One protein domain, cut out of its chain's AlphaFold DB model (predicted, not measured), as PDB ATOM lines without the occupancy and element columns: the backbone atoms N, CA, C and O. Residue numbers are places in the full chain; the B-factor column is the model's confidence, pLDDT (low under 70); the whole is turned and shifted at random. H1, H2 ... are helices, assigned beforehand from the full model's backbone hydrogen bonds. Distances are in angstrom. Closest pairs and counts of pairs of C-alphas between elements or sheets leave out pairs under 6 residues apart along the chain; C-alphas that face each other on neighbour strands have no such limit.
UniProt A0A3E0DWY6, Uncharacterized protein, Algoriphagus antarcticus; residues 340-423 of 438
ATOM      1  N   SER A 340       3.764  36.369  37.063       68.12
ATOM      2  CA  SER A 340       2.381  36.017  37.406       68.12
ATOM      3  C   SER A 340       1.369  36.452  36.338       68.12
ATOM      4  O   SER A 340       0.361  35.777  36.133       68.12
ATOM      5  N   GLU A 341       1.624  37.560  35.635       70.94
ATOM      6  CA  GLU A 341       0.778  38.024  34.533       70.94
ATOM      7  C   GLU A 341       0.967  37.190  33.263       70.94
ATOM      8  O   GLU A 341      -0.029  36.859  32.626       70.94
ATOM      9  N   LEU A 342       2.195  36.771  32.930       72.19
ATOM     10  CA  LEU A 342       2.456  35.872  31.798       72.19
ATOM     11  C   LEU A 342       1.766  34.514  31.980       72.19
ATOM     12  O   LEU A 342       1.125  34.030  31.050       72.19
ATOM     13  N   VAL A 343       1.815  33.937  33.183       73.75
ATOM     14  CA  VAL A 343       1.117  32.677  33.498       73.75
ATOM     15  C   VAL A 343      -0.407  32.842  33.424       73.75
ATOM     16  O   VAL A 343      -1.110  31.953  32.945       73.75
ATOM     17  N   LYS A 344      -0.947  34.002  33.828       75.38
ATOM     18  CA  LYS A 344      -2.385  34.306  33.693       75.38
ATOM     19  C   LYS A 344      -2.812  34.509  32.238       75.38
ATOM     20  O   LYS A 344      -3.875  34.027  31.850       75.38
ATOM     21  N   LEU A 345      -2.011  35.226  31.451       75.06
ATOM     22  CA  LEU A 345      -2.269  35.506  30.033       75.06
ATOM     23  C   LEU A 345      -2.195  34.228  29.191       75.06
ATOM     24  O   LEU A 345      -3.033  34.016  28.317       75.06
ATOM     25  N   PHE A 346      -1.245  33.347  29.501       75.94
ATOM     26  CA  PHE A 346      -1.056  32.060  28.840       75.94
ATOM     27  C   PHE A 346      -1.450  30.922  29.780       75.94
ATOM     28  O   PHE A 346      -0.637  30.082  30.145       75.94
ATOM     29  N   SER A 347      -2.740  30.880  30.126       64.44
ATOM     30  CA  SER A 347      -3.345  29.911  31.055       64.44
ATOM     31  C   SER A 347      -2.996  28.420  30.854       64.44
ATOM     32  O   SER A 347      -3.138  27.684  31.833       64.44
ATOM     33  N   PRO A 348      -2.609  27.911  29.665       68.69
ATOM     34  CA  PRO A 348      -2.149  26.533  29.547       68.69
ATOM     35  C   PRO A 348      -0.723  26.291  30.043       68.69
ATOM     36  O   PRO A 348      -0.342  25.137  30.037       68.69
ATOM     37  N   VAL A 349       0.056  27.318  30.396       78.56
ATOM     38  CA  VAL A 349       1.512  27.247  30.608       78.56
ATOM     39  C   VAL A 349       1.844  27.281  32.098       78.56
ATOM     40  O   VAL A 349       1.294  28.098  32.838       78.56
ATOM     41  N   SER A 350       2.748  26.408  32.544       81.75
ATOM     42  CA  SER A 350       3.188  26.345  33.939       81.75
ATOM     43  C   SER A 350       4.226  27.422  34.281       81.75
ATOM     44  O   SER A 350       4.898  27.984  33.411       81.75
ATOM     45  N   GLU A 351       4.378  27.713  35.576       81.38
ATOM     46  CA  GLU A 351       5.417  28.630  36.065       81.38
ATOM     47  C   GLU A 351       6.830  28.159  35.691       81.38
ATOM     48  O   GLU A 351       7.665  28.991  35.335       81.38
ATOM     49  N   ASP A 352       7.064  26.843  35.691       83.06
ATOM     50  CA  ASP A 352       8.349  26.228  35.342       83.06
ATOM     51  C   ASP A 352       8.712  26.473  33.867       83.06
ATOM     52  O   ASP A 352       9.856  26.807  33.538       83.06
ATOM     53  N   THR A 353       7.730  26.383  32.964       82.75
ATOM     54  CA  THR A 353       7.923  26.681  31.538       82.75
ATOM     55  C   THR A 353       8.265  28.156  31.322       82.75
ATOM     56  O   THR A 353       9.183  28.473  30.559       82.75
ATOM     57  N   VAL A 354       7.595  29.072  32.032       83.44
ATOM     58  CA  VAL A 354       7.906  30.513  31.977       83.44
ATOM     59  C   VAL A 354       9.308  30.804  32.524       83.44
ATOM     60  O   VAL A 354      10.043  31.578  31.911       83.44
ATOM     61  N   ASP A 355       9.722  30.147  33.609       83.00
ATOM     62  CA  ASP A 355      11.073  30.291  34.170       83.00
ATOM     63  C   ASP A 355      12.158  29.810  33.207       83.00
ATOM     64  O   ASP A 355      13.169  30.489  33.014       83.00
ATOM     65  N   SER A 356      11.937  28.665  32.557       84.19
ATOM     66  CA  SER A 356      12.883  28.121  31.578       84.19
ATOM     67  C   SER A 356      13.090  29.068  30.388       84.19
ATOM     68  O   SER A 356      14.222  29.288  29.950       84.19
ATOM     69  N   LEU A 357      12.011  29.700  29.914       83.56
ATOM     70  CA  LEU A 357      12.042  30.668  28.821       83.56
ATOM     71  C   LEU A 357      12.715  31.978  29.235       83.56
ATOM     72  O   LEU A 357      13.493  32.540  28.467       83.56
ATOM     73  N   LEU A 358      12.470  32.455  30.456       81.81
ATOM     74  CA  LEU A 358      13.144  33.641  30.987       81.81
ATOM     75  C   LEU A 358      14.654  33.416  31.147       81.81
ATOM     76  O   LEU A 358      15.433  34.326  30.860       81.81
ATOM     77  N   LEU A 359      15.072  32.209  31.544       83.88
ATOM     78  CA  LEU A 359      16.484  31.819  31.635       83.88
ATOM     79  C   LEU A 359      17.163  31.747  30.259       83.88
ATOM     80  O   LEU A 359      18.326  32.134  30.130       83.88
ATOM     81  N   GLN A 360      16.436  31.306  29.229       83.69
ATOM     82  CA  GLN A 360      16.948  31.177  27.861       83.69
ATOM     83  C   GLN A 360      17.326  32.523  27.214       83.69
ATOM     84  O   GLN A 360      18.159  32.550  26.311       83.69
ATOM     85  N   PHE A 361      16.746  33.636  27.674       82.81
ATOM     86  CA  PHE A 361      16.961  34.982  27.124       82.81
ATOM     87  C   PHE A 361      17.609  35.948  28.127       82.81
ATOM     88  O   PHE A 361      17.366  37.154  28.088       82.81
ATOM     89  N   THR A 362      18.442  35.427  29.028       80.56
ATOM     90  CA  THR A 362      19.163  36.214  30.046       80.56
ATOM     91  C   THR A 362      20.149  37.227  29.463       80.56
ATOM     92  O   THR A 362      20.447  38.225  30.114       80.56
ATOM     93  N   ASP A 363      20.593  37.011  28.225       77.94
ATOM     94  CA  ASP A 363      21.530  37.886  27.513       77.94
ATOM     95  C   ASP A 363      20.866  39.140  26.901       77.94
ATOM     96  O   ASP A 363      21.560  40.015  26.378       77.94
ATOM     97  N   LEU A 364      19.529  39.229  26.922       75.75
ATOM     98  CA  LEU A 364      18.757  40.344  26.361       75.75
ATOM     99  C   LEU A 364      18.361  41.363  27.436       75.75
ATOM    100  O   LEU A 364      18.223  41.032  28.615       75.75
ATOM    101  N   ASP A 365      18.111  42.609  27.021       74.50
ATOM    102  CA  ASP A 365      17.472  43.586  27.902       74.50
ATOM    103  C   ASP A 365      16.060  43.125  28.302       74.50
ATOM    104  O   ASP A 365      15.413  42.336  27.613       74.50
ATOM    105  N   GLU A 366      15.572  43.614  29.440       66.06
ATOM    106  CA  GLU A 366      14.348  43.127  30.084       66.06
ATOM    107  C   GLU A 366      13.105  43.216  29.179       66.06
ATOM    108  O   GLU A 366      12.277  42.305  29.179       66.06
ATOM    109  N   GLN A 367      13.004  44.258  28.343       60.56
ATOM    110  CA  GLN A 367      11.883  44.437  27.417       60.56
ATOM    111  C   GLN A 367      11.984  43.484  26.224       60.56
ATOM    112  O   GLN A 367      10.994  42.842  25.866       60.56
ATOM    113  N   ALA A 368      13.175  43.335  25.638       66.31
ATOM    114  CA  ALA A 368      13.411  42.374  24.562       66.31
ATOM    115  C   ALA A 368      13.232  40.919  25.032       66.31
ATOM    116  O   ALA A 368      12.651  40.106  24.308       66.31
ATOM    117  N   LYS A 369      13.664  40.607  26.261       76.00
ATOM    118  CA  LYS A 369      13.471  39.318  26.940       76.00
ATOM    119  C   LYS A 369      11.984  38.987  27.062       76.00
ATOM    120  O   LYS A 369      11.545  37.949  26.573       76.00
ATOM    121  N   LEU A 370      11.190  39.884  27.652       73.88
ATOM    122  CA  LEU A 370       9.750  39.676  27.843       73.88
ATOM    123  C   LEU A 370       8.995  39.581  26.516       73.88
ATOM    124  O   LEU A 370       8.123  38.727  26.371       73.88
ATOM    125  N   PHE A 371       9.357  40.401  25.528       71.62
ATOM    126  CA  PHE A 371       8.761  40.331  24.196       71.62
ATOM    127  C   PHE A 371       9.050  38.990  23.511       71.62
ATOM    128  O   PHE A 371       8.154  38.412  22.900       71.62
ATOM    129  N   LYS A 372      10.270  38.453  23.648       74.88
ATOM    130  CA  LYS A 372      10.632  37.136  23.102       74.88
ATOM    131  C   LYS A 372       9.898  35.992  23.787       74.88
ATOM    132  O   LYS A 372       9.396  35.104  23.099       74.88
ATOM    133  N   VAL A 373       9.783  36.039  25.113       81.50
ATOM    134  CA  VAL A 373       8.985  35.070  25.874       81.50
ATOM    135  C   VAL A 373       7.519  35.141  25.442       81.50
ATOM    136  O   VAL A 373       6.941  34.117  25.095       81.50
ATOM    137  N   PHE A 374       6.935  36.336  25.350       80.69
ATOM    138  CA  PHE A 374       5.567  36.527  24.863       80.69
ATOM    139  C   PHE A 374       5.376  36.009  23.429       80.69
ATOM    140  O   PHE A 374       4.385  35.339  23.148       80.69
ATOM    141  N   GLU A 375       6.318  36.278  22.520       75.75
ATOM    142  CA  GLU A 375       6.270  35.819  21.125       75.75
ATOM    143  C   GLU A 375       6.233  34.287  21.025       75.75
ATOM    144  O   GLU A 375       5.472  33.744  20.219       75.75
ATOM    145  N   ILE A 376       7.029  33.599  21.851       80.12
ATOM    146  CA  ILE A 376       7.051  32.134  21.927       80.12
ATOM    147  C   ILE A 376       5.757  31.619  22.544       80.12
ATOM    148  O   ILE A 376       5.168  30.685  22.010       80.12
ATOM    149  N   LEU A 377       5.288  32.248  23.626       81.62
ATOM    150  CA  LEU A 377       4.091  31.792  24.321       81.62
ATOM    151  C   LEU A 377       2.795  32.028  23.527       81.62
ATOM    152  O   LEU A 377       1.805  31.327  23.732       81.62
ATOM    153  N   SER A 378       2.812  32.989  22.602       77.94
ATOM    154  CA  SER A 378       1.682  33.345  21.734       77.94
ATOM    155  C   SER A 378       1.466  32.382  20.568       77.94
ATOM    156  O   SER A 378       0.511  32.556  19.807       77.94
ATOM    157  N   LYS A 379       2.355  31.402  20.373       78.19
ATOM    158  CA  LYS A 379       2.273  30.442  19.272       78.19
ATOM    159  C   LYS A 379       2.393  29.016  19.812       78.19
ATOM    160  O   LYS A 379       3.256  28.772  20.650       78.19
ATOM    161  N   PRO A 380       1.612  28.058  19.281       75.94
ATOM    162  CA  PRO A 380       1.787  26.644  19.595       75.94
ATOM    163  C   PRO A 380       3.240  26.236  19.347       75.94
ATOM    164  O   PRO A 380       3.768  26.415  18.245       75.94
ATOM    165  N   SER A 381       3.905  25.729  20.378       81.56
ATOM    166  CA  SER A 381       5.330  25.415  20.331       81.56
ATOM    167  C   SER A 381       5.629  24.162  21.140       81.56
ATOM    168  O   SER A 381       4.917  23.822  22.079       81.56
ATOM    169  N   ALA A 382       6.721  23.475  20.800       81.12
ATOM    170  CA  ALA A 382       7.148  22.288  21.542       81.12
ATOM    171  C   ALA A 382       7.404  22.583  23.032       81.12
ATOM    172  O   ALA A 382       7.263  21.692  23.858       81.12
ATOM    173  N   VAL A 383       7.732  23.836  23.369       81.31
ATOM    174  CA  VAL A 383       8.026  24.287  24.735       81.31
ATOM    175  C   VAL A 383       6.794  24.238  25.643       81.31
ATOM    176  O   VAL A 383       6.930  23.981  26.829       81.31
ATOM    177  N   GLN A 384       5.593  24.453  25.100       82.31
ATOM    178  CA  GLN A 384       4.348  24.478  25.881       82.31
ATOM    179  C   GLN A 384       3.541  23.177  25.769       82.31
ATOM    180  O   GLN A 384       2.467  23.065  26.361       82.31
ATOM    181  N   MET A 385       3.998  22.217  24.959       84.12
ATOM    182  CA  MET A 385       3.196  21.057  24.563       84.12
ATOM    183  C   MET A 385       2.787  20.203  25.767       84.12
ATOM    184  O   MET A 385       1.625  19.814  25.875       84.12
ATOM    185  N   ASP A 386       3.710  19.969  26.698       84.75
ATOM    186  CA  ASP A 386       3.454  19.146  27.882       84.75
ATOM    187  C   ASP A 386       2.406  19.785  28.803       84.75
ATOM    188  O   ASP A 386       1.448  19.117  29.200       84.75
ATOM    189  N   ASP A 387       2.511  21.093  29.065       84.88
ATOM    190  CA  ASP A 387       1.538  21.803  29.901       84.88
ATOM    191  C   ASP A 387       0.132  21.791  29.264       84.88
ATOM    192  O   ASP A 387      -0.882  21.555  29.935       84.88
ATOM    193  N   VAL A 388       0.059  21.968  27.938       84.88
ATOM    194  CA  VAL A 388      -1.201  21.930  27.185       84.88
ATOM    195  C   VAL A 388      -1.820  20.528  27.221       84.88
ATOM    196  O   VAL A 388      -3.028  20.411  27.449       84.88
ATOM    197  N   ILE A 389      -1.029  19.461  27.046       86.31
ATOM    198  CA  ILE A 389      -1.510  18.072  27.141       86.31
ATOM    199  C   ILE A 389      -2.049  17.790  28.546       86.31
ATOM    200  O   ILE A 389      -3.162  17.272  28.681       86.31
ATOM    201  N   ILE A 390      -1.306  18.164  29.591       85.69
ATOM    202  CA  ILE A 390      -1.723  17.973  30.985       85.69
ATOM    203  C   ILE A 390      -3.059  18.678  31.236       85.69
ATOM    204  O   ILE A 390      -3.981  18.079  31.792       85.69
ATOM    205  N   ARG A 391      -3.218  19.918  30.758       84.19
ATOM    206  CA  ARG A 391      -4.484  20.653  30.870       84.19
ATOM    207  C   ARG A 391      -5.629  19.964  30.131       84.19
ATOM    208  O   ARG A 391      -6.729  19.889  30.678       84.19
ATOM    209  N   CYS A 392      -5.397  19.438  28.930       84.19
ATOM    210  CA  CYS A 392      -6.414  18.687  28.188       84.19
ATOM    211  C   CYS A 392      -6.869  17.442  28.967       84.19
ATOM    212  O   CYS A 392      -8.069  17.182  29.075       84.19
ATOM    213  N   CYS A 393      -5.930  16.723  29.587       84.31
ATOM    214  CA  CYS A 393      -6.218  15.578  30.452       84.31
ATOM    215  C   CYS A 393      -7.003  15.978  31.713       84.31
ATOM    216  O   CYS A 393      -7.969  15.305  32.074       84.31
ATOM    217  N   LEU A 394      -6.650  17.094  32.361       82.81
ATOM    218  CA  LEU A 394      -7.385  17.625  33.516       82.81
ATOM    219  C   LEU A 394      -8.802  18.081  33.136       82.81
ATOM    220  O   LEU A 394      -9.757  17.827  33.871       82.81
ATOM    221  N   MET A 395      -8.970  18.706  31.967       81.94
ATOM    222  CA  MET A 395     -10.287  19.080  31.449       81.94
ATOM    223  C   MET A 395     -11.152  17.847  31.184       81.94
ATOM    224  O   MET A 395     -12.295  17.819  31.641       81.94
ATOM    225  N   LEU A 396     -10.607  16.805  30.547       83.19
ATOM    226  CA  LEU A 396     -11.287  15.516  30.383       83.19
ATOM    227  C   LEU A 396     -11.724  14.943  31.744       83.19
ATOM    228  O   LEU A 396     -12.875  14.538  31.904       83.19
ATOM    229  N   GLN A 397     -10.843  14.976  32.749       81.00
ATOM    230  CA  GLN A 397     -11.152  14.537  34.113       81.00
ATOM    231  C   GLN A 397     -12.171  15.424  34.837       81.00
ATOM    232  O   GLN A 397     -12.767  14.968  35.803       81.00
ATOM    233  N   SER A 398     -12.408  16.664  34.417       76.94
ATOM    234  CA  SER A 398     -13.440  17.529  35.014       76.94
ATOM    235  C   SER A 398     -14.837  17.303  34.416       76.94
ATOM    236  O   SER A 398     -15.856  17.648  35.022       76.94
ATOM    237  N   MET A 399     -14.912  16.693  33.230       81.12
ATOM    238  CA  MET A 399     -16.160  16.497  32.503       81.12
ATOM    239  C   MET A 399     -16.853  15.206  32.945       81.12
ATOM    240  O   MET A 399     -16.546  14.114  32.468       81.12
ATOM    241  N   ARG A 400     -17.871  15.345  33.807       74.69
ATOM    242  CA  ARG A 400     -18.674  14.221  34.337       74.69
ATOM    243  C   ARG A 400     -19.255  13.300  33.259       74.69
ATOM    244  O   ARG A 400     -19.474  12.124  33.529       74.69
ATOM    245  N   ALA A 401     -19.484  13.818  32.050       73.81
ATOM    246  CA  ALA A 401     -19.949  13.035  30.910       73.81
ATOM    247  C   ALA A 401     -19.015  11.856  30.571       73.81
ATOM    248  O   ALA A 401     -19.504  10.824  30.134       73.81
ATOM    249  N   TYR A 402     -17.710  11.963  30.844       73.50
ATOM    250  CA  TYR A 402     -16.700  10.960  30.482       73.50
ATOM    251  C   TYR A 402     -16.341   9.976  31.616       73.50
ATOM    252  O   TYR A 402     -15.476   9.116  31.427       73.50
ATOM    253  N   TYR A 403     -17.014  10.053  32.774       73.00
ATOM    254  CA  TYR A 403     -16.769   9.177  33.940       73.00
ATOM    255  C   TYR A 403     -17.344   7.760  33.783       73.00
ATOM    256  O   TYR A 403     -17.041   6.880  34.586       73.00
ATOM    257  N   GLY A 404     -18.182   7.535  32.767       70.06
ATOM    258  CA  GLY A 404     -18.743   6.225  32.432       70.06
ATOM    259  C   GLY A 404     -17.873   5.407  31.468       70.06
ATOM    260  O   GLY A 404     -16.721   5.748  31.191       70.06
ATOM    261  N   ASN A 405     -18.456   4.343  30.907       70.38
ATOM    262  CA  ASN A 405     -17.832   3.451  29.918       70.38
ATOM    263  C   ASN A 405     -17.741   4.096  28.520       70.38
ATOM    264  O   ASN A 405     -18.308   3.584  27.557       70.38
ATOM    265  N   TYR A 406     -17.059   5.234  28.411       75.69
ATOM    266  CA  TYR A 406     -16.660   5.792  27.118       75.69
ATOM    267  C   TYR A 406     -15.426   5.065  26.597       75.69
ATOM    268  O   TYR A 406     -14.554   4.683  27.384       75.69
ATOM    269  N   SER A 407     -15.364   4.881  25.278       78.62
ATOM    270  CA  SER A 407     -14.220   4.242  24.639       78.62
ATOM    271  C   SER A 407     -12.958   5.095  24.808       78.62
ATOM    272  O   SER A 407     -13.023   6.317  24.985       78.62
ATOM    273  N   GLU A 408     -11.795   4.448  24.775       77.19
ATOM    274  CA  GLU A 408     -10.510   5.151  24.774       77.19
ATOM    275  C   GLU A 408     -10.405   6.106  23.574       77.19
ATOM    276  O   GLU A 408      -9.940   7.235  23.717       77.19
ATOM    277  N   ASP A 409     -10.960   5.707  22.428       78.00
ATOM    278  CA  ASP A 409     -11.000   6.504  21.202       78.00
ATOM    279  C   ASP A 409     -11.793   7.807  21.362       78.00
ATOM    280  O   ASP A 409     -11.351   8.858  20.894       78.00
ATOM    281  N   ASP A 410     -12.925   7.785  22.069       77.12
ATOM    282  CA  ASP A 410     -13.724   8.991  22.322       77.12
ATOM    283  C   ASP A 410     -12.980   9.977  23.235       77.12
ATOM    284  O   ASP A 410     -13.039  11.194  23.043       77.12
ATOM    285  N   ARG A 411     -12.238   9.455  24.222       79.50
ATOM    286  CA  ARG A 411     -11.404  10.257  25.133       79.50
ATOM    287  C   ARG A 411     -10.203  10.857  24.400       79.50
ATOM    288  O   ARG A 411      -9.920  12.043  24.567       79.50
ATOM    289  N   ASN A 412      -9.555  10.073  23.541       83.00
ATOM    290  CA  ASN A 412      -8.443  10.516  22.700       83.00
ATOM    291  C   ASN A 412      -8.893  11.551  21.660       83.00
ATOM    292  O   ASN A 412      -8.181  12.522  21.418       83.00
ATOM    293  N   THR A 413     -10.098  11.401  21.105       82.06
ATOM    294  CA  THR A 413     -10.699  12.381  20.188       82.06
ATOM    295  C   THR A 413     -10.976  13.706  20.895       82.06
ATOM    296  O   THR A 413     -10.715  14.768  20.335       82.06
ATOM    297  N   LEU A 414     -11.446  13.678  22.147       82.31
ATOM    298  CA  LEU A 414     -11.628  14.905  22.924       82.31
ATOM    299  C   LEU A 414     -10.295  15.616  23.186       82.31
ATOM    300  O   LEU A 414     -10.204  16.824  22.983       82.31
ATOM    301  N   ILE A 415      -9.264  14.880  23.615       83.62
ATOM    302  CA  ILE A 415      -7.925  15.447  23.840       83.62
ATOM    303  C   ILE A 415      -7.369  16.029  22.534       83.62
ATOM    304  O   ILE A 415      -6.848  17.143  22.545       83.62
ATOM    305  N   ALA A 416      -7.540  15.330  21.409       82.62
ATOM    306  CA  ALA A 416      -7.131  15.814  20.096       82.62
ATOM    307  C   ALA A 416      -7.835  17.129  19.721       82.62
ATOM    308  O   ALA A 416      -7.170  18.103  19.373       82.62
ATOM    309  N   ASN A 417      -9.156  17.204  19.892       81.81
ATOM    310  CA  ASN A 417      -9.921  18.425  19.630       81.81
ATOM    311  C   ASN A 417      -9.471  19.588  20.528       81.81
ATOM    312  O   ASN A 417      -9.375  20.726  20.070       81.81
ATOM    313  N   LEU A 418      -9.176  19.331  21.807       83.56
ATOM    314  CA  LEU A 418      -8.684  20.359  22.732       83.56
ATOM    315  C   LEU A 418      -7.283  20.863  22.340       83.56
ATOM    316  O   LEU A 418      -7.034  22.066  22.419       83.56
ATOM    317  N   LEU A 419      -6.406  19.979  21.859       83.19
ATOM    318  CA  LEU A 419      -5.089  20.337  21.317       83.19
ATOM    319  C   LEU A 419      -5.202  21.168  20.028       83.19
ATOM    320  O   LEU A 419      -4.505  22.172  19.888       83.19
ATOM    321  N   GLU A 420      -6.119  20.813  19.125       82.38
ATOM    322  CA  GLU A 420      -6.409  21.607  17.922       82.38
ATOM    323  C   GLU A 420      -6.988  22.983  18.265       82.38
ATOM    324  O   GLU A 420      -6.594  23.991  17.678       82.38
ATOM    325  N   THR A 421      -7.854  23.054  19.280       78.56
ATOM    326  CA  THR A 421      -8.399  24.327  19.785       78.56
ATOM    327  C   THR A 421      -7.306  25.196  20.421       78.56
ATOM    328  O   THR A 421      -7.387  26.421  20.381       78.56
ATOM    329  N   ALA A 422      -6.255  24.576  20.969       76.06
ATOM    330  CA  ALA A 422      -5.045  25.250  21.441       76.06
ATOM    331  C   ALA A 422      -4.056  25.606  20.305       76.06
ATOM    332  O   ALA A 422      -2.978  26.131  20.576       76.06
ATOM    333  N   GLY A 423      -4.418  25.351  19.041       75.44
ATOM    334  CA  GLY A 423      -3.665  25.733  17.845       75.44
ATOM    335  C   GLY A 423      -2.677  24.683  17.325       75.44
ATOM    336  O   GLY A 423      -1.971  24.953  16.354       75.44
TER     337      GLY A 423
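Overview. This is residues 340 to 423 of the 438 residues of an uncharacterized protein of Algoriphagus antarcticus (UniProt A0A3E0DWY6). H1, H2 and H3 form one end of a loose rod, H4 crossing H5 the other; residues 403 to 409 stick out. The 84 printed residues include helices H1 to H5, class all helix. The radius of gyration of the C-alphas is 15.7 A, spans 53 by 20 by 16 A.

Arrangement. H1, residues 340 to 345, only just touches H2, residues 351 to 360, with 3 pairs of C-alphas within 8 A, closest Val 343 and Glu 351, 6.4 A. H3, residues 366 to 377, touches H2 with residues 369 to 373 alone, closest C-alphas 373 and 357, 6.1 A. H4, residues 382 to 398, touches H5, residues 408 to 421, at a steep tilt of 52 degrees, closest C-alphas 392 and 415, 5.6 A. Except in H4, 11 of 13, every O i to N i+4 pair is within hydrogen-bond range.

Along the chain. H1 begins at C-alpha 340 (2.381, 36.017, 37.406); H5 ends at C-alpha 421 (-8.399, 24.327, 19.785).

Size, cuts and confidence. Residues 340, 347 to 348 and 366 to 368 are under pLDDT 70.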